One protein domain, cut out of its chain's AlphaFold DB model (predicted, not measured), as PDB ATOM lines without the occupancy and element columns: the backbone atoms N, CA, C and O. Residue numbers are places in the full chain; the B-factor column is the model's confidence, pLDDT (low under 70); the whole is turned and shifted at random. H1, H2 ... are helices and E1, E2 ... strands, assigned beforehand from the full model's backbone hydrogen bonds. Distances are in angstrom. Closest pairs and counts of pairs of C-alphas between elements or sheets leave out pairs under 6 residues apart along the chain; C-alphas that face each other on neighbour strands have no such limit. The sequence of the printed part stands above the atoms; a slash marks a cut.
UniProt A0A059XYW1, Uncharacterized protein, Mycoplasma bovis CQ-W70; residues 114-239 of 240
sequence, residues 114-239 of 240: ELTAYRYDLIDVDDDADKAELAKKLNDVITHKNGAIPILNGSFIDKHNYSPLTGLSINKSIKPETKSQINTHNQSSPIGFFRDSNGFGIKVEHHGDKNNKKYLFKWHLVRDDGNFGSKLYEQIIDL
ATOM      1  N   GLU A 114     149.842 164.241 165.597       94.56
ATOM      2  CA  GLU A 114     149.565 163.646 164.289       94.56
ATOM      3  C   GLU A 114     148.093 163.232 164.154       94.56
ATOM      4  O   GLU A 114     147.499 163.387 163.085       94.56
ATOM      5  N   LEU A 115     147.457 162.795 165.248       94.00
ATOM      6  CA  LEU A 115     146.045 162.404 165.239       94.00
ATOM      7  C   LEU A 115     145.090 163.579 165.014       94.00
ATOM      8  O   LEU A 115     143.969 163.378 164.547       94.00
ATOM      9  N   THR A 116     145.517 164.821 165.255       93.56
ATOM     10  CA  THR A 116     144.677 166.006 164.993       93.56
ATOM     11  C   THR A 116     144.348 166.167 163.506       93.56
ATOM     12  O   THR A 116     143.344 166.789 163.142       93.56
ATOM     13  N   ALA A 117     145.144 165.550 162.629       92.00
ATOM     14  CA  ALA A 117     144.907 165.523 161.196       92.00
ATOM     15  C   ALA A 117     143.704 164.624 160.804       92.00
ATOM     16  O   ALA A 117     143.075 164.858 159.763       92.00
ATOM     17  N   TYR A 118     143.307 163.673 161.663       90.06
ATOM     18  CA  TYR A 118     142.300 162.627 161.422       90.06
ATOM     19  C   TYR A 118     141.068 162.829 162.314       90.06
ATOM     20  O   TYR A 118     140.919 162.224 163.369       90.06
ATOM     21  N   ARG A 119     140.163 163.730 161.903       82.50
ATOM     22  CA  ARG A 119     139.030 164.134 162.757       82.50
ATOM     23  C   ARG A 119     138.032 163.017 163.069       82.50
ATOM     24  O   ARG A 119     137.423 163.112 164.124       82.50
ATOM     25  N   TYR A 120     137.851 162.038 162.188       86.88
ATOM     26  CA  TYR A 120     136.869 160.961 162.371       86.88
ATOM     27  C   TYR A 120     137.364 159.599 161.865       86.88
ATOM     28  O   TYR A 120     136.673 158.611 162.043       86.88
ATOM     29  N   ASP A 121     138.561 159.536 161.273       89.12
ATOM     30  CA  ASP A 121     139.058 158.356 160.555       89.12
ATOM     31  C   ASP A 121     140.126 157.642 161.393       89.12
ATOM     32  O   ASP A 121     141.294 157.579 161.006       89.12
ATOM     33  N   LEU A 122     139.773 157.201 162.603       94.75
ATOM     34  CA  LEU A 122     140.720 156.487 163.467       94.75
ATOM     35  C   LEU A 122     140.669 154.978 163.230       94.75
ATOM     36  O   LEU A 122     141.697 154.312 163.332       94.75
ATOM     37  N   ILE A 123     139.484 154.452 162.933       96.44
ATOM     38  CA  ILE A 123     139.179 153.022 162.917       96.44
ATOM     39  C   ILE A 123     138.811 152.615 161.492       96.44
ATOM     40  O   ILE A 123     138.024 153.302 160.846       96.44
ATOM     41  N   ASP A 124     139.351 151.498 161.023       96.12
ATOM     42  CA  ASP A 124     138.910 150.807 159.814       96.12
ATOM     43  C   ASP A 124     138.372 149.416 160.177       96.12
ATOM     44  O   ASP A 124     138.712 148.843 161.218       96.12
ATOM     45  N   VAL A 125     137.520 148.890 159.299       97.00
ATOM     46  CA  VAL A 125     137.137 147.476 159.285       97.00
ATOM     47  C   VAL A 125     138.011 146.788 158.249       97.00
ATOM     48  O   VAL A 125     138.100 147.274 157.120       97.00
ATOM     49  N   ASP A 126     138.661 145.694 158.635       96.44
ATOM     50  CA  ASP A 126     139.535 144.949 157.729       96.44
ATOM     51  C   ASP A 126     138.724 144.341 156.570       96.44
ATOM     52  O   ASP A 126     137.572 143.936 156.748       96.44
ATOM     53  N   ASP A 127     139.316 144.278 155.374       95.19
ATOM     54  CA  ASP A 127     138.616 143.823 154.161       95.19
ATOM     55  C   ASP A 127     138.149 142.352 154.271       95.19
ATOM     56  O   ASP A 127     137.146 141.967 153.668       95.19
ATOM     57  N   ASP A 128     138.850 141.536 155.063       95.31
ATOM     58  CA  ASP A 128     138.573 140.124 155.344       95.31
ATOM     59  C   ASP A 128     137.868 139.888 156.696       95.31
ATOM     60  O   ASP A 128     137.752 138.747 157.150       95.31
ATOM     61  N   ALA A 129     137.374 140.946 157.345       96.50
ATOM     62  CA  ALA A 129     136.727 140.846 158.647       96.50
ATOM     63  C   ALA A 129     135.456 139.977 158.613       96.50
ATOM     64  O   ALA A 129     134.513 140.243 157.859       96.50
ATOM     65  N   ASP A 130     135.352 139.018 159.541       97.25
ATOM     66  CA  ASP A 130     134.067 138.399 159.876       97.25
ATOM     67  C   ASP A 130     133.202 139.412 160.644       97.25
ATOM     68  O   ASP A 130     133.235 139.523 161.874       97.25
ATOM     69  N   LYS A 131     132.409 140.181 159.892       96.38
ATOM     70  CA  LYS A 131     131.521 141.215 160.437       96.38
ATOM     71  C   LYS A 131     130.497 140.662 161.428       96.38
ATOM     72  O   LYS A 131     130.098 141.376 162.348       96.38
ATOM     73  N   ALA A 132     130.043 139.417 161.257       95.62
ATOM     74  CA  ALA A 132     129.040 138.822 162.134       95.62
ATOM     75  C   ALA A 132     129.647 138.459 163.494       95.62
ATOM     76  O   ALA A 132     129.058 138.773 164.535       95.62
ATOM     77  N   GLU A 133     130.837 137.856 163.495       95.44
ATOM     78  CA  GLU A 133     131.588 137.584 164.718       95.44
ATOM     79  C   GLU A 133     132.006 138.887 165.413       95.44
ATOM     80  O   GLU A 133     131.822 139.031 166.626       95.44
ATOM     81  N   LEU A 134     132.502 139.869 164.655       96.81
ATOM     82  CA  LEU A 134     132.889 141.170 165.193       96.81
ATOM     83  C   LEU A 134     131.698 141.891 165.842       96.81
ATOM     84  O   LEU A 134     131.814 142.363 166.973       96.81
ATOM     85  N   ALA A 135     130.531 141.913 165.191       96.62
ATOM     86  CA  ALA A 135     129.310 142.488 165.756       96.62
ATOM     87  C   ALA A 135     128.910 141.805 167.076       96.62
ATOM     88  O   ALA A 135     128.543 142.475 168.044       96.62
ATOM     89  N   LYS A 136     129.032 140.472 167.162       94.56
ATOM     90  CA  LYS A 136     128.792 139.729 168.407       94.56
ATOM     91  C   LYS A 136     129.747 140.178 169.518       94.56
ATOM     92  O   LYS A 136     129.281 140.510 170.605       94.56
ATOM     93  N   LYS A 137     131.050 140.273 169.231       95.19
ATOM     94  CA  LYS A 137     132.057 140.741 170.200       95.19
ATOM     95  C   LYS A 137     131.791 142.178 170.656       95.19
ATOM     96  O   LYS A 137     131.848 142.459 171.848       95.19
ATOM     97  N   LEU A 138     131.441 143.085 169.742       95.75
ATOM     98  CA  LEU A 138     131.099 144.466 170.098       95.75
ATOM     99  C   LEU A 138     129.844 144.535 170.979       95.75
ATOM    100  O   LEU A 138     129.830 145.269 171.967       95.75
ATOM    101  N   ASN A 139     128.819 143.728 170.688       95.06
ATOM    102  CA  ASN A 139     127.628 143.626 171.534       95.06
ATOM    103  C   ASN A 139     127.973 143.127 172.947       95.06
ATOM    104  O   ASN A 139     127.444 143.653 173.935       95.06
ATOM    105  N   ASP A 140     128.875 142.152 173.053       93.06
ATOM    106  CA  ASP A 140     129.353 141.628 174.332       93.06
ATOM    107  C   ASP A 140     130.142 142.689 175.110       93.06
ATOM    108  O   ASP A 140     129.891 142.878 176.302       93.06
ATOM    109  N   VAL A 141     131.019 143.452 174.450       92.88
ATOM    110  CA  VAL A 141     131.764 144.567 175.063       92.88
ATOM    111  C   VAL A 141     130.819 145.655 175.579       92.88
ATOM    112  O   VAL A 141     130.984 146.144 176.702       92.88
ATOM    113  N   ILE A 142     129.800 146.026 174.798       93.56
ATOM    114  CA  ILE A 142     128.797 147.016 175.215       93.56
ATOM    115  C   ILE A 142     128.058 146.535 176.464       93.56
ATOM    116  O   ILE A 142     127.925 147.294 177.424       93.56
ATOM    117  N   THR A 143     127.649 145.266 176.480       92.00
ATOM    118  CA  THR A 143     126.862 144.672 177.568       92.00
ATOM    119  C   THR A 143     127.681 144.487 178.850       92.00
ATOM    120  O   THR A 143     127.213 144.825 179.933       92.00
ATOM    121  N   HIS A 144     128.916 143.986 178.752       88.75
ATOM    122  CA  HIS A 144     129.681 143.520 179.919       88.75
ATOM    123  C   HIS A 144     130.778 144.482 180.385       88.75
ATOM    124  O   HIS A 144     131.265 144.359 181.511       88.75
ATOM    125  N   LYS A 145     131.212 145.421 179.536       88.38
ATOM    126  CA  LYS A 145     132.302 146.369 179.833       88.38
ATOM    127  C   LYS A 145     131.884 147.821 179.647       88.38
ATOM    128  O   LYS A 145     132.744 148.686 179.499       88.38
ATOM    129  N   ASN A 146     130.576 148.092 179.647       89.81
ATOM    130  CA  ASN A 146     130.028 149.421 179.376       89.81
ATOM    131  C   ASN A 146     130.610 150.014 178.077       89.81
ATOM    132  O   ASN A 146     130.880 151.211 177.989       89.81
ATOM    133  N   GLY A 147     130.878 149.176 177.074       92.38
ATOM    134  CA  GLY A 147     131.435 149.624 175.801       92.38
ATOM    135  C   GLY A 147     132.899 150.069 175.854       92.38
ATOM    136  O   GLY A 147     133.336 150.753 174.939       92.38
ATOM    137  N   ALA A 148     133.658 149.763 176.906       93.19
ATOM    138  CA  ALA A 148     135.070 150.129 176.966       93.19
ATOM    139  C   ALA A 148     135.931 149.178 176.122       93.19
ATOM    140  O   ALA A 148     136.002 147.985 176.417       93.19
ATOM    141  N   ILE A 149     136.628 149.729 175.124       93.94
ATOM    142  CA  ILE A 149     137.597 149.010 174.287       93.94
ATOM    143  C   ILE A 149     139.000 149.573 174.537       93.94
ATOM    144  O   ILE A 149     139.301 150.692 174.106       93.94
ATOM    145  N   PRO A 150     139.871 148.824 175.230       93.12
ATOM    146  CA  PRO A 150     141.293 149.119 175.266       93.12
ATOM    147  C   PRO A 150     141.934 149.043 173.875       93.12
ATOM    148  O   PRO A 150     141.648 148.132 173.098       93.12
ATOM    149  N   ILE A 151     142.858 149.962 173.604       93.50
ATOM    150  CA  ILE A 151     143.773 149.898 172.466       93.50
ATOM    151  C   ILE A 151     145.187 149.727 173.015       93.50
ATOM    152  O   ILE A 151     145.663 150.562 173.790       93.50
ATOM    153  N   LEU A 152     145.847 148.640 172.628       89.94
ATOM    154  CA  LEU A 152     147.217 148.315 173.013       89.94
ATOM    155  C   LEU A 152     148.074 148.270 171.752       89.94
ATOM    156  O   LEU A 152     147.851 147.414 170.902       89.94
ATOM    157  N   ASN A 153     149.040 149.182 171.634       85.44
ATOM    158  CA  ASN A 153     149.961 149.257 170.492       85.44
ATOM    159  C   ASN A 153     149.232 149.235 169.129       85.44
ATOM    160  O   ASN A 153     149.633 148.524 168.211       85.44
ATOM    161  N   GLY A 154     148.124 149.973 169.017       87.25
ATOM    162  CA  GLY A 154     147.288 150.017 167.814       87.25
ATOM    163  C   GLY A 154     146.315 148.844 167.621       87.25
ATOM    164  O   GLY A 154     145.603 148.827 166.623       87.25
ATOM    165  N   SER A 155     146.233 147.881 168.544       91.44
ATOM    166  CA  SER A 155     145.275 146.765 168.481       91.44
ATOM    167  C   SER A 155     144.102 146.955 169.440       91.44
ATOM    168  O   SER A 155     144.304 147.282 170.608       91.44
ATOM    169  N   PHE A 156     142.881 146.699 168.967       95.12
ATOM    170  CA  PHE A 156     141.656 146.757 169.769       95.12
ATOM    171  C   PHE A 156     141.462 145.455 170.548       95.12
ATOM    172  O   PHE A 156     141.510 144.371 169.966       95.12
ATOM    173  N   ILE A 157     141.231 145.551 171.856       93.44
ATOM    174  CA  ILE A 157     141.159 144.396 172.760       93.44
ATOM    175  C   ILE A 157     139.783 144.330 173.423       93.44
ATOM    176  O   ILE A 157     139.273 145.330 173.920       93.44
ATOM    177  N   ASP A 158     139.197 143.140 173.502       90.62
ATOM    178  CA  ASP A 158     138.063 142.860 174.377       90.62
ATOM    179  C   ASP A 158     138.565 142.628 175.810       90.62
ATOM    180  O   ASP A 158     139.200 141.617 176.109       90.62
ATOM    181  N   LYS A 159     138.251 143.541 176.737       80.50
ATOM    182  CA  LYS A 159     138.645 143.420 178.154       80.50
ATOM    183  C   LYS A 159     137.963 142.243 178.870       80.50
ATOM    184  O   LYS A 159     138.392 141.873 179.959       80.50
ATOM    185  N   HIS A 160     136.865 141.696 178.346       78.12
ATOM    186  CA  HIS A 160     136.203 140.542 178.956       78.12
ATOM    187  C   HIS A 160     137.059 139.283 178.837       78.12
ATOM    188  O   HIS A 160     137.244 138.583 179.828       78.12
ATOM    189  N   ASN A 161     137.619 139.046 177.651       79.94
ATOM    190  CA  ASN A 161     138.351 137.820 177.334       79.94
ATOM    191  C   ASN A 161     139.847 138.046 177.065       79.94
ATOM    192  O   ASN A 161     140.564 137.090 176.786       79.94
ATOM    193  N   TYR A 162     140.316 139.296 177.130       84.25
ATOM    194  CA  TYR A 162     141.663 139.725 176.731       84.25
ATOM    195  C   TYR A 162     142.050 139.275 175.314       84.25
ATOM    196  O   TYR A 162     143.224 139.054 175.020       84.25
ATOM    197  N   SER A 163     141.063 139.140 174.429       89.69
ATOM    198  CA  SER A 163     141.259 138.733 173.042       89.69
ATOM    199  C   SER A 163     141.235 139.944 172.104       89.69
ATOM    200  O   SER A 163     140.550 140.931 172.385       89.69
ATOM    201  N   PRO A 164     141.960 139.899 170.976       93.06
ATOM    202  CA  PRO A 164     141.830 140.915 169.943       93.06
ATOM    203  C   PRO A 164     140.411 140.954 169.365       93.06
ATOM    204  O   PRO A 164     139.792 139.917 169.104       93.06
ATOM    205  N   LEU A 165     139.915 142.162 169.107       95.50
ATOM    206  CA  LEU A 165     138.737 142.390 168.276       95.50
ATOM    207  C   LEU A 165     139.147 142.283 166.801       95.50
ATOM    208  O   LEU A 165     139.290 143.290 166.114       95.50
ATOM    209  N   THR A 166     139.390 141.051 166.343       94.88
ATOM    210  CA  THR A 166     139.747 140.746 164.948       94.88
ATOM    211  C   THR A 166     138.747 141.377 163.978       94.88
ATOM    212  O   THR A 166     137.539 141.288 164.205       94.88
ATOM    213  N   GLY A 167     139.250 141.999 162.911       95.25
ATOM    214  CA  GLY A 167     138.449 142.732 161.935       95.25
ATOM    215  C   GLY A 167     138.353 144.238 162.196       95.25
ATOM    216  O   GLY A 167     137.763 144.943 161.383       95.25
ATOM    217  N   LEU A 168     138.907 144.738 163.309       96.81
ATOM    218  CA  LEU A 168     139.122 146.167 163.544       96.81
ATOM    219  C   LEU A 168     140.609 146.501 163.517       96.81
ATOM    220  O   LEU A 168     141.412 145.901 164.239       96.81
ATOM    221  N   SER A 169     140.951 147.558 162.790       95.94
ATOM    222  CA  SER A 169     142.308 148.086 162.733       95.94
ATOM    223  C   SER A 169     142.333 149.608 162.805       95.94
ATOM    224  O   SER A 169     141.327 150.298 162.643       95.94
ATOM    225  N   ILE A 170     143.499 150.162 163.141       96.19
ATOM    226  CA  ILE A 170     143.709 151.607 163.042       96.19
ATOM    227  C   ILE A 170     143.778 151.973 161.566       96.19
ATOM    228  O   ILE A 170     144.516 151.331 160.807       96.19
ATOM    229  N   ASN A 171     143.083 153.049 161.199       94.50
ATOM    230  CA  ASN A 171     142.870 153.472 159.825       94.50
ATOM    231  C   ASN A 171     144.140 153.380 158.965       94.50
ATOM    232  O   ASN A 171     145.219 153.849 159.348       94.50
ATOM    233  N   LYS A 172     144.027 152.759 157.787       92.12
ATOM    234  CA  LYS A 172     145.156 152.444 156.899       92.12
ATOM    235  C   LYS A 172     145.938 153.662 156.423       92.12
ATOM    236  O   LYS A 172     147.125 153.533 156.149       92.12
ATOM    237  N   SER A 173     145.312 154.838 156.397       91.00
ATOM    238  CA  SER A 173     145.958 156.096 156.012       91.00
ATOM    239  C   SER A 173     146.787 156.752 157.126       91.00
ATOM    240  O   SER A 173     147.458 157.757 156.878       91.00
ATOM    241  N   ILE A 174     146.759 156.219 158.351       92.50
ATOM    242  CA  ILE A 174     147.643 156.647 159.442       92.50
ATOM    243  C   ILE A 174     149.006 155.971 159.266       92.50
ATOM    244  O   ILE A 174     149.084 154.769 159.015       92.50
ATOM    245  N   LYS A 175     150.092 156.734 159.420       90.75
ATOM    246  CA  LYS A 175     151.457 156.214 159.264       90.75
ATOM    247  C   LYS A 175     151.759 155.112 160.296       90.75
ATOM    248  O   LYS A 175     151.370 155.280 161.457       90.75
ATOM    249  N   PRO A 176     152.453 154.016 159.929       91.00
ATOM    250  CA  PRO A 176     152.753 152.913 160.847       91.00
ATOM    251  C   PRO A 176     153.407 153.351 162.165       91.00
ATOM    252  O   PRO A 176     153.053 152.844 163.229       91.00
ATOM    253  N   GLU A 177     154.300 154.341 162.114       90.25
ATOM    254  CA  GLU A 177     155.007 154.883 163.279       90.25
ATOM    255  C   GLU A 177     154.068 155.639 164.225       90.25
ATOM    256  O   GLU A 177     154.290 155.668 165.433       90.25
ATOM    257  N   THR A 178     153.009 156.249 163.689       91.81
ATOM    258  CA  THR A 178     151.945 156.865 164.488       91.81
ATOM    259  C   THR A 178     151.036 155.788 165.072       91.81
ATOM    260  O   THR A 178     150.701 155.865 166.251       91.81
ATOM    261  N   LYS A 179     150.668 154.755 164.294       92.19
ATOM    262  CA  LYS A 179     149.781 153.668 164.757       92.19
ATOM    263  C   LYS A 179     150.326 152.953 165.989       92.19
ATOM    264  O   LYS A 179     149.567 152.701 166.920       92.19
ATOM    265  N   SER A 180     151.627 152.662 166.014       90.19
ATOM    266  CA  SER A 180     152.272 151.947 167.124       90.19
ATOM    267  C   SER A 180     152.237 152.718 168.448       90.19
ATOM    268  O   SER A 180     152.303 152.109 169.514       90.19
ATOM    269  N   GLN A 181     152.084 154.043 168.396       92.50
ATOM    270  CA  GLN A 181     151.988 154.904 169.576       92.50
ATOM    271  C   GLN A 181     150.559 154.994 170.126       92.50
ATOM    272  O   GLN A 181     150.368 155.369 171.287       92.50
ATOM    273  N   ILE A 182     149.546 154.636 169.329       92.81
ATOM    274  CA  ILE A 182     148.143 154.713 169.736       92.81
ATOM    275  C   ILE A 182     147.868 153.655 170.797       92.81
ATOM    276  O   ILE A 182     147.883 152.448 170.549       92.81
ATOM    277  N   ASN A 183     147.586 154.131 172.003       92.50
ATOM    278  CA  ASN A 183     147.225 153.298 173.131       92.50
ATOM    279  C   ASN A 183     146.223 154.027 174.031       92.50
ATOM    280  O   ASN A 183     146.135 155.254 174.021       92.50
ATOM    281  N   THR A 184     145.485 153.261 174.824       91.94
ATOM    282  CA  THR A 184     144.568 153.788 175.849       91.94
ATOM    283  C   THR A 184     144.924 153.300 177.253       91.94
ATOM    284  O   THR A 184     144.230 153.632 178.209       91.94
ATOM    285  N   HIS A 185     145.938 152.440 177.373       78.25
ATOM    286  CA  HIS A 185     146.376 151.817 178.619       78.25
ATOM    287  C   HIS A 185     147.769 152.337 178.977       78.25
ATOM    288  O   HIS A 185     148.770 151.777 178.528       78.25
ATOM    289  N   ASN A 186     147.820 153.423 179.750       72.69
ATOM    290  CA  ASN A 186     148.912 153.893 180.617       72.69
ATOM    291  C   ASN A 186     148.691 155.384 180.955       72.69
ATOM    292  O   ASN A 186     147.817 156.054 180.408       72.69
ATOM    293  N   GLN A 187     149.505 155.934 181.860       69.06
ATOM    294  CA  GLN A 187     149.446 157.362 182.197       69.06
ATOM    295  C   GLN A 187     149.842 158.280 181.038       69.06
ATOM    296  O   GLN A 187     149.522 159.461 181.103       69.06
ATOM    297  N   SER A 188     150.505 157.763 180.001       84.06
ATOM    298  CA  SER A 188     150.978 158.477 178.806       84.06
ATOM    299  C   SER A 188     150.081 158.271 177.577       84.06
ATOM    300  O   SER A 188     150.486 158.614 176.468       84.06
ATOM    301  N   SER A 189     148.871 157.723 177.740       91.56
ATOM    302  CA  SER A 189     148.014 157.398 176.603       91.56
ATOM    303  C   SER A 189     147.675 158.647 175.791       91.56
ATOM    304  O   SER A 189     147.325 159.666 176.395       91.56
ATOM    305  N   PRO A 190     147.792 158.602 174.450       94.00
ATOM    306  CA  PRO A 190     147.459 159.733 173.589       94.00
ATOM    307  C   PRO A 190     145.963 159.876 173.314       94.00
ATOM    308  O   PRO A 190     145.532 160.938 172.868       94.00
ATOM    309  N   ILE A 191     145.171 158.833 173.571       94.56
ATOM    310  CA  ILE A 191     143.720 158.838 173.380       94.56
ATOM    311  C   ILE A 191     143.000 158.126 174.527       94.56
ATOM    312  O   ILE A 191     143.575 157.278 175.209       94.56
ATOM    313  N   GLY A 192     141.721 158.439 174.715       93.81
ATOM    314  CA  GLY A 192     140.861 157.737 175.664       93.81
ATOM    315  C   GLY A 192     139.480 158.371 175.796       93.81
ATOM    316  O   GLY A 192     139.241 159.469 175.310       93.81
ATOM    317  N   PHE A 193     138.561 157.670 176.448       93.62
ATOM    318  CA  PHE A 193     137.224 158.171 176.784       93.62
ATOM    319  C   PHE A 193     136.942 158.092 178.288       93.62
ATOM    320  O   PHE A 193     136.268 158.946 178.855       93.62
ATOM    321  N   PHE A 194     137.487 157.079 178.953       86.75
ATOM    322  CA  PHE A 194     137.287 156.831 180.376       86.75
ATOM    323  C   PHE A 194     138.519 157.292 181.169       86.75
ATOM    324  O   PHE A 194     139.644 156.995 180.767       86.75
ATOM    325  N   ARG A 195     138.317 158.031 182.272       64.88
ATOM    326  CA  ARG A 195     139.402 158.491 183.165       64.88
ATOM    327  C   ARG A 195     139.626 157.598 184.396       64.88
ATOM    328  O   ARG A 195     140.707 157.654 184.969       64.88
ATOM    329  N   ASP A 196     138.647 156.770 184.771       60.34
ATOM    330  CA  ASP A 196     138.630 156.064 186.062       60.34
ATOM    331  C   ASP A 196     138.812 154.539 185.948       60.34
ATOM    332  O   ASP A 196     138.593 153.924 184.903       60.34
ATOM    333  N   SER A 197     139.150 153.907 187.078       54.09
ATOM    334  CA  SER A 197     139.558 152.498 187.249       54.09
ATOM    335  C   SER A 197     138.632 151.422 186.654       54.09
ATOM    336  O   SER A 197     139.052 150.275 186.486       54.09
ATOM    337  N   ASN A 198     137.393 151.761 186.293       46.88
ATOM    338  CA  ASN A 198     136.441 150.819 185.700       46.88
ATOM    339  C   ASN A 198     136.600 150.654 184.178       46.88
ATOM    340  O   ASN A 198     136.076 149.692 183.612       46.88
ATOM    341  N   GLY A 199     137.397 151.490 183.510       56.97
ATOM    342  CA  GLY A 199     137.676 151.344 182.085       56.97
ATOM    343  C   GLY A 199     138.838 152.224 181.648       56.97
ATOM    344  O   GLY A 199     138.827 153.416 181.885       56.97
ATOM    345  N   PHE A 200     139.822 151.632 180.982       76.38
ATOM    346  CA  PHE A 200     140.770 152.356 180.139       76.38
ATOM    347  C   PHE A 200     140.418 151.971 178.709       76.38
ATOM    348  O   PHE A 200     140.251 150.781 178.433       76.38
ATOM    349  N   GLY A 201     140.243 152.943 177.821       91.31
ATOM    350  CA  GLY A 201     139.771 152.647 176.473       91.31
ATOM    351  C   GLY A 201     139.083 153.806 175.784       91.31
ATOM    352  O   GLY A 201     138.861 154.868 176.371       91.31
ATOM    353  N   ILE A 202     138.707 153.546 174.540       94.81
ATOM    354  CA  ILE A 202     137.679 154.295 173.824       94.81
ATOM    355  C   ILE A 202     136.303 153.694 174.140       94.81
ATOM    356  O   ILE A 202     136.211 152.569 174.638       94.81
ATOM    357  N   LYS A 203     135.233 154.440 173.879       95.75
ATOM    358  CA  LYS A 203     133.855 153.979 174.073       95.75
ATOM    359  C   LYS A 203     133.291 153.464 172.753       95.75
ATOM    360  O   LYS A 203     133.484 154.094 171.721       95.75
ATOM    361  N   VAL A 204     132.546 152.368 172.810       96.56
ATOM    362  CA  VAL A 204     131.639 151.916 171.754       96.56
ATOM    363  C   VAL A 204     130.212 151.829 172.297       96.56
ATOM    364  O   VAL A 204     129.986 151.466 173.454       96.56
ATOM    365  N   GLU A 205     129.239 152.173 171.467       96.75
ATOM    366  CA  GLU A 205     127.811 151.998 171.727       96.75
ATOM    367  C   GLU A 205     127.068 151.622 170.440       96.75
ATOM    368  O   GLU A 205     127.625 151.700 169.344       96.75
ATOM    369  N   HIS A 206     125.815 151.187 170.571       97.50
ATOM    370  CA  HIS A 206     124.971 150.927 169.406       97.50
ATOM    371  C   HIS A 206     124.580 152.260 168.764       97.50
ATOM    372  O   HIS A 206     124.244 153.214 169.467       97.50
ATOM    373  N   HIS A 207     124.598 152.316 167.437       96.69
ATOM    374  CA  HIS A 207     124.103 153.453 166.676       96.69
ATOM    375  C   HIS A 207     122.745 153.106 166.052       96.69
ATOM    376  O   HIS A 207     122.670 152.422 165.031       96.69
ATOM    377  N   GLY A 208     121.663 153.564 166.686       91.50
ATOM    378  CA  GLY A 208     120.300 153.146 166.353       91.50
ATOM    379  C   GLY A 208     119.962 151.774 166.944       91.50
ATOM    380  O   GLY A 208     120.459 151.415 168.014       91.50
ATOM    381  N   ASP A 209     119.111 151.009 166.259       89.56
ATOM    382  CA  ASP A 209     118.665 149.707 166.760       89.56
ATOM    383  C   ASP A 209     119.781 148.662 166.785       89.56
ATOM    384  O   ASP A 209     120.597 148.552 165.867       89.56
ATOM    385  N   LYS A 210     119.747 147.796 167.805       84.62
ATOM    386  CA  LYS A 210     120.721 146.710 167.991       84.62
ATOM    387  C   LYS A 210     120.818 145.758 166.791       84.62
ATOM    388  O   LYS A 210     121.880 145.198 166.530       84.62
ATOM    389  N   ASN A 211     119.731 145.610 166.040       88.38
ATOM    390  CA  ASN A 211     119.671 144.736 164.870       88.38
ATOM    391  C   ASN A 211     120.361 145.330 163.632       88.38
ATOM    392  O   ASN A 211     120.718 144.579 162.730       88.38
ATOM    393  N   ASN A 212     120.600 146.646 163.605       90.69
ATOM    394  CA  ASN A 212     121.206 147.326 162.459       90.69
ATOM    395  C   ASN A 212     122.719 147.094 162.360       90.69
ATOM    396  O   ASN A 212     123.308 147.440 161.344       90.69
ATOM    397  N   LYS A 213     123.353 146.530 163.404       94.88
ATOM    398  CA  LYS A 213     124.807 146.278 163.475       94.88
ATOM    399  C   LYS A 213     125.660 147.518 163.161       94.88
ATOM    400  O   LYS A 213     126.742 147.415 162.587       94.88
ATOM    401  N   LYS A 214     125.174 148.693 163.560       97.69
ATOM    402  CA  LYS A 214     125.909 149.958 163.473       97.69
ATOM    403  C   LYS A 214     126.422 150.335 164.850       97.69
ATOM    404  O   LYS A 214     125.693 150.239 165.838       97.69
ATOM    405  N   TYR A 215     127.666 150.785 164.901       98.12
ATOM    406  CA  TYR A 215     128.380 151.047 166.143       98.12
ATOM    407  C   TYR A 215     128.974 152.447 166.120       98.12
ATOM    408  O   TYR A 215     129.601 152.837 165.139       98.12
ATOM    409  N   LEU A 216     128.781 153.198 167.201       97.81
ATOM    410  CA  LEU A 216     129.353 154.525 167.384       97.81
ATOM    411  C   LEU A 216     130.556 154.427 168.319       97.81
ATOM    412  O   LEU A 216     130.414 154.125 169.505       97.81
ATOM    413  N   PHE A 217     131.738 154.691 167.778       97.81
ATOM    414  CA  PHE A 217     132.985 154.772 168.523       97.81
ATOM    415  C   PHE A 217     133.252 156.209 168.943       97.81
ATOM    416  O   PHE A 217     133.066 157.125 168.146       97.81
ATOM    417  N   LYS A 218     133.705 156.403 170.183       97.12
ATOM    418  CA  LYS A 218     133.934 157.717 170.784       97.12
ATOM    419  C   LYS A 218     135.260 157.779 171.531       97.12
ATOM    420  O   LYS A 218     135.576 156.885 172.322       97.12
ATOM    421  N   TRP A 219     136.015 158.852 171.329       96.44
ATOM    422  CA  TRP A 219     137.284 159.087 172.021       96.44
ATOM    423  C   TRP A 219     137.619 160.575 172.133       96.44
ATOM    424  O   TRP A 219     137.125 161.411 171.382       96.44
ATOM    425  N   HIS A 220     138.503 160.902 173.062       95.19
ATOM    426  CA  HIS A 220     139.203 162.175 173.134       95.19
ATOM    427  C   HIS A 220     140.673 161.969 172.783       95.19
ATOM    428  O   HIS A 220     141.246 160.908 173.047       95.19
ATOM    429  N   LEU A 221     141.297 163.013 172.238       95.31
ATOM    430  CA  LEU A 221     142.751 163.138 172.278       95.31
ATOM    431  C   LEU A 221     143.175 163.611 173.671       95.31
ATOM    432  O   LEU A 221     142.472 164.397 174.310       95.31
ATOM    433  N   VAL A 222     144.328 163.149 174.138       94.38
ATOM    434  CA  VAL A 222     144.897 163.515 175.437       94.38
ATOM    435  C   VAL A 222     145.958 164.592 175.231       94.38
ATOM    436  O   VAL A 222     146.847 164.463 174.386       94.38
ATOM    437  N   ARG A 223     145.844 165.673 175.996       95.12
ATOM    438  CA  ARG A 223     146.782 166.794 176.023       95.12
ATOM    439  C   ARG A 223     148.069 166.417 176.753       95.12
ATOM    440  O   ARG A 223     148.103 165.454 177.520       95.12
ATOM    441  N   ASP A 224     149.125 167.192 176.545       94.94
ATOM    442  CA  ASP A 224     150.428 166.942 177.184       94.94
ATOM    443  C   ASP A 224     150.354 166.972 178.720       94.94
ATOM    444  O   ASP A 224     151.044 166.209 179.393       94.94
ATOM    445  N   ASP A 225     149.435 167.768 179.275       92.44
ATOM    446  CA  ASP A 225     149.139 167.838 180.713       92.44
ATOM    447  C   ASP A 225     148.392 166.601 181.264       92.44
ATOM    448  O   ASP A 225     148.130 166.513 182.462       92.44
ATOM    449  N   GLY A 226     148.042 165.640 180.403       90.31
ATOM    450  CA  GLY A 226     147.311 164.421 180.744       90.31
ATOM    451  C   GLY A 226     145.792 164.563 180.791       90.31
ATOM    452  O   GLY A 226     145.099 163.563 180.981       90.31
ATOM    453  N   ASN A 227     145.246 165.759 180.572       91.62
ATOM    454  CA  ASN A 227     143.808 165.951 180.461       91.62
ATOM    455  C   ASN A 227     143.306 165.600 179.058       91.62
ATOM    456  O   ASN A 227     143.984 165.790 178.055       91.62
ATOM    457  N   PHE A 228     142.059 165.146 178.962       93.25
ATOM    458  CA  PHE A 228     141.360 165.093 177.677       93.25
ATOM    459  C   PHE A 228     141.228 166.489 177.073       93.25
ATOM    460  O   PHE A 228     140.905 167.454 177.771       93.25
ATOM    461  N   GLY A 229     141.446 166.575 175.763       93.31
ATOM    462  CA  GLY A 229     141.060 167.729 174.971       93.31
ATOM    463  C   GLY A 229     139.552 167.957 175.031       93.31
ATOM    464  O   GLY A 229     138.770 167.033 175.257       93.31
ATOM    465  N   SER A 230     139.138 169.200 174.793       92.44
ATOM    466  CA  SER A 230     137.726 169.600 174.832       92.44
ATOM    467  C   SER A 230     136.873 168.913 173.766       92.44
ATOM    468  O   SER A 230     135.667 168.759 173.940       92.44
ATOM    469  N   LYS A 231     137.487 168.497 172.656       94.25
ATOM    470  CA  LYS A 231     136.784 167.879 171.539       94.25
ATOM    471  C   LYS A 231     136.547 166.387 171.774       94.25
ATOM    472  O   LYS A 231     137.498 165.643 172.016       94.25
ATOM    473  N   LEU A 232     135.293 165.964 171.614       95.38
ATOM    474  CA  LEU A 232     134.904 164.565 171.451       95.38
ATOM    475  C   LEU A 232     134.967 164.180 169.965       95.38
ATOM    476  O   LEU A 232     134.494 164.920 169.099       95.38
ATOM    477  N   TYR A 233     135.585 163.043 169.678       96.62
ATOM    478  CA  TYR A 233     135.703 162.458 168.349       96.62
ATOM    479  C   TYR A 233     134.763 161.266 168.268       96.62
ATOM    480  O   TYR A 233     134.674 160.492 169.223       96.62
ATOM    481  N   GLU A 234     134.070 161.136 167.141       96.69
ATOM    482  CA  GLU A 234     133.017 160.147 166.947       96.69
ATOM    483  C   GLU A 234     133.117 159.526 165.550       96.69
ATOM    484  O   GLU A 234     133.305 160.242 164.568       96.69
ATOM    485  N   GLN A 235     132.991 158.204 165.447       97.56
ATOM    486  CA  GLN A 235     133.012 157.481 164.174       97.56
ATOM    487  C   GLN A 235     131.953 156.382 164.173       97.56
ATOM    488  O   GLN A 235     131.889 155.574 165.099       97.56
ATOM    489  N   ILE A 236     131.134 156.340 163.122       97.12
ATOM    490  CA  ILE A 236     130.158 155.269 162.914       97.12
ATOM    491  C   ILE A 236     130.807 154.181 162.060       97.12
ATOM    492  O   ILE A 236     131.346 154.472 160.994       97.12
ATOM    493  N   ILE A 237     130.712 152.937 162.518       97.12
ATOM    494  CA  ILE A 237     131.093 151.740 161.770       97.12
ATOM    495  C   ILE A 237     129.832 150.933 161.469       97.12
ATOM    496  O   ILE A 237     129.043 150.642 162.370       97.12
ATOM    497  N   ASP A 238     129.655 150.577 160.199       95.88
ATOM    498  CA  ASP A 238     128.538 149.770 159.714       95.88
ATOM    499  C   ASP A 238     129.008 148.334 159.432       95.88
ATOM    500  O   ASP A 238     129.843 148.103 158.553       95.88
ATOM    501  N   LEU A 239     128.498 147.375 160.212       96.50
ATOM    502  CA  LEU A 239     128.788 145.944 160.074       96.50
ATOM    503  C   LEU A 239     127.613 145.155 159.471       96.50
ATOM    504  O   LEU A 239     127.572 143.928 159.618       96.50
TER     505      LEU A 239
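Overview. This is residues 114 to 239 of the 240 residues of an uncharacterized protein of Mycoplasma bovis CQ-W70 (UniProt A0A059XYW1). A twisted wall of three strands, E4, E5 and E6, has helix H2 crossing one face, and on the rest of the body, amid much loop, lie the short paired strands E1 and E3, with E2 close to both E3 and H2. The small helices H1 and H3 are the elements farthest from the middle. The 126 printed residues run H1 E1 H2 E2 E3 H3 E4 E5 E6; the class is mixed, with 57 residues, under half, in named elements. The antiparallel sheet has the order E4 E5 E6; E1 and E3 pair antiparallel. The whole is compact, with a radius of gyration of the C-alphas of 13.6 A and spans of 40 by 32 by 26 A.

Along the chain. H1 is residues 114 to 117, from C-alpha 114 at (149.565, 163.646, 164.289). E1 is 123 to 125, H2 131 to 144 (19.7 A), E2 155 to 158, E3 168 to 170, H3 176 to 179 and E4 202 to 206 (13.9 A). E5 is 214 to 222 (26.2 A); E6, 228 to 238 (26.9 A), bends by 75 degrees at residue 231 and ends with C-alpha 238 at (128.538, 149.770, 159.714).

Arrangement. E4, E5 and E6 form a meander, each strand the antiparallel neighbour of the one before, and two hairpins; N 203 and O 218 are 2.9 A apart, N 217 and O 235 2.8 A. H2 is on this sheet, making two layers, helix and sheet, at a height of 9.4 A, across the strands; the closest C-alphas of H2 and E4, Ile 142 and Glu 205, are 6.2 A apart. In E1 and E3, N 124 and O 169 are 2.8 A apart. E2 pairs with no named strand. In H2 every O i to N i+4 pair is within hydrogen-bond range; H1 and H3 are too short for one.

Size, cuts and confidence. The farthest C-alphas, Asn 211 and Asp 225, are 40.7 A apart. The printed part has no cut. The H3 to E4 link, 22 residues, is long. Residues 187 and 195 to 199 have pLDDT under 70.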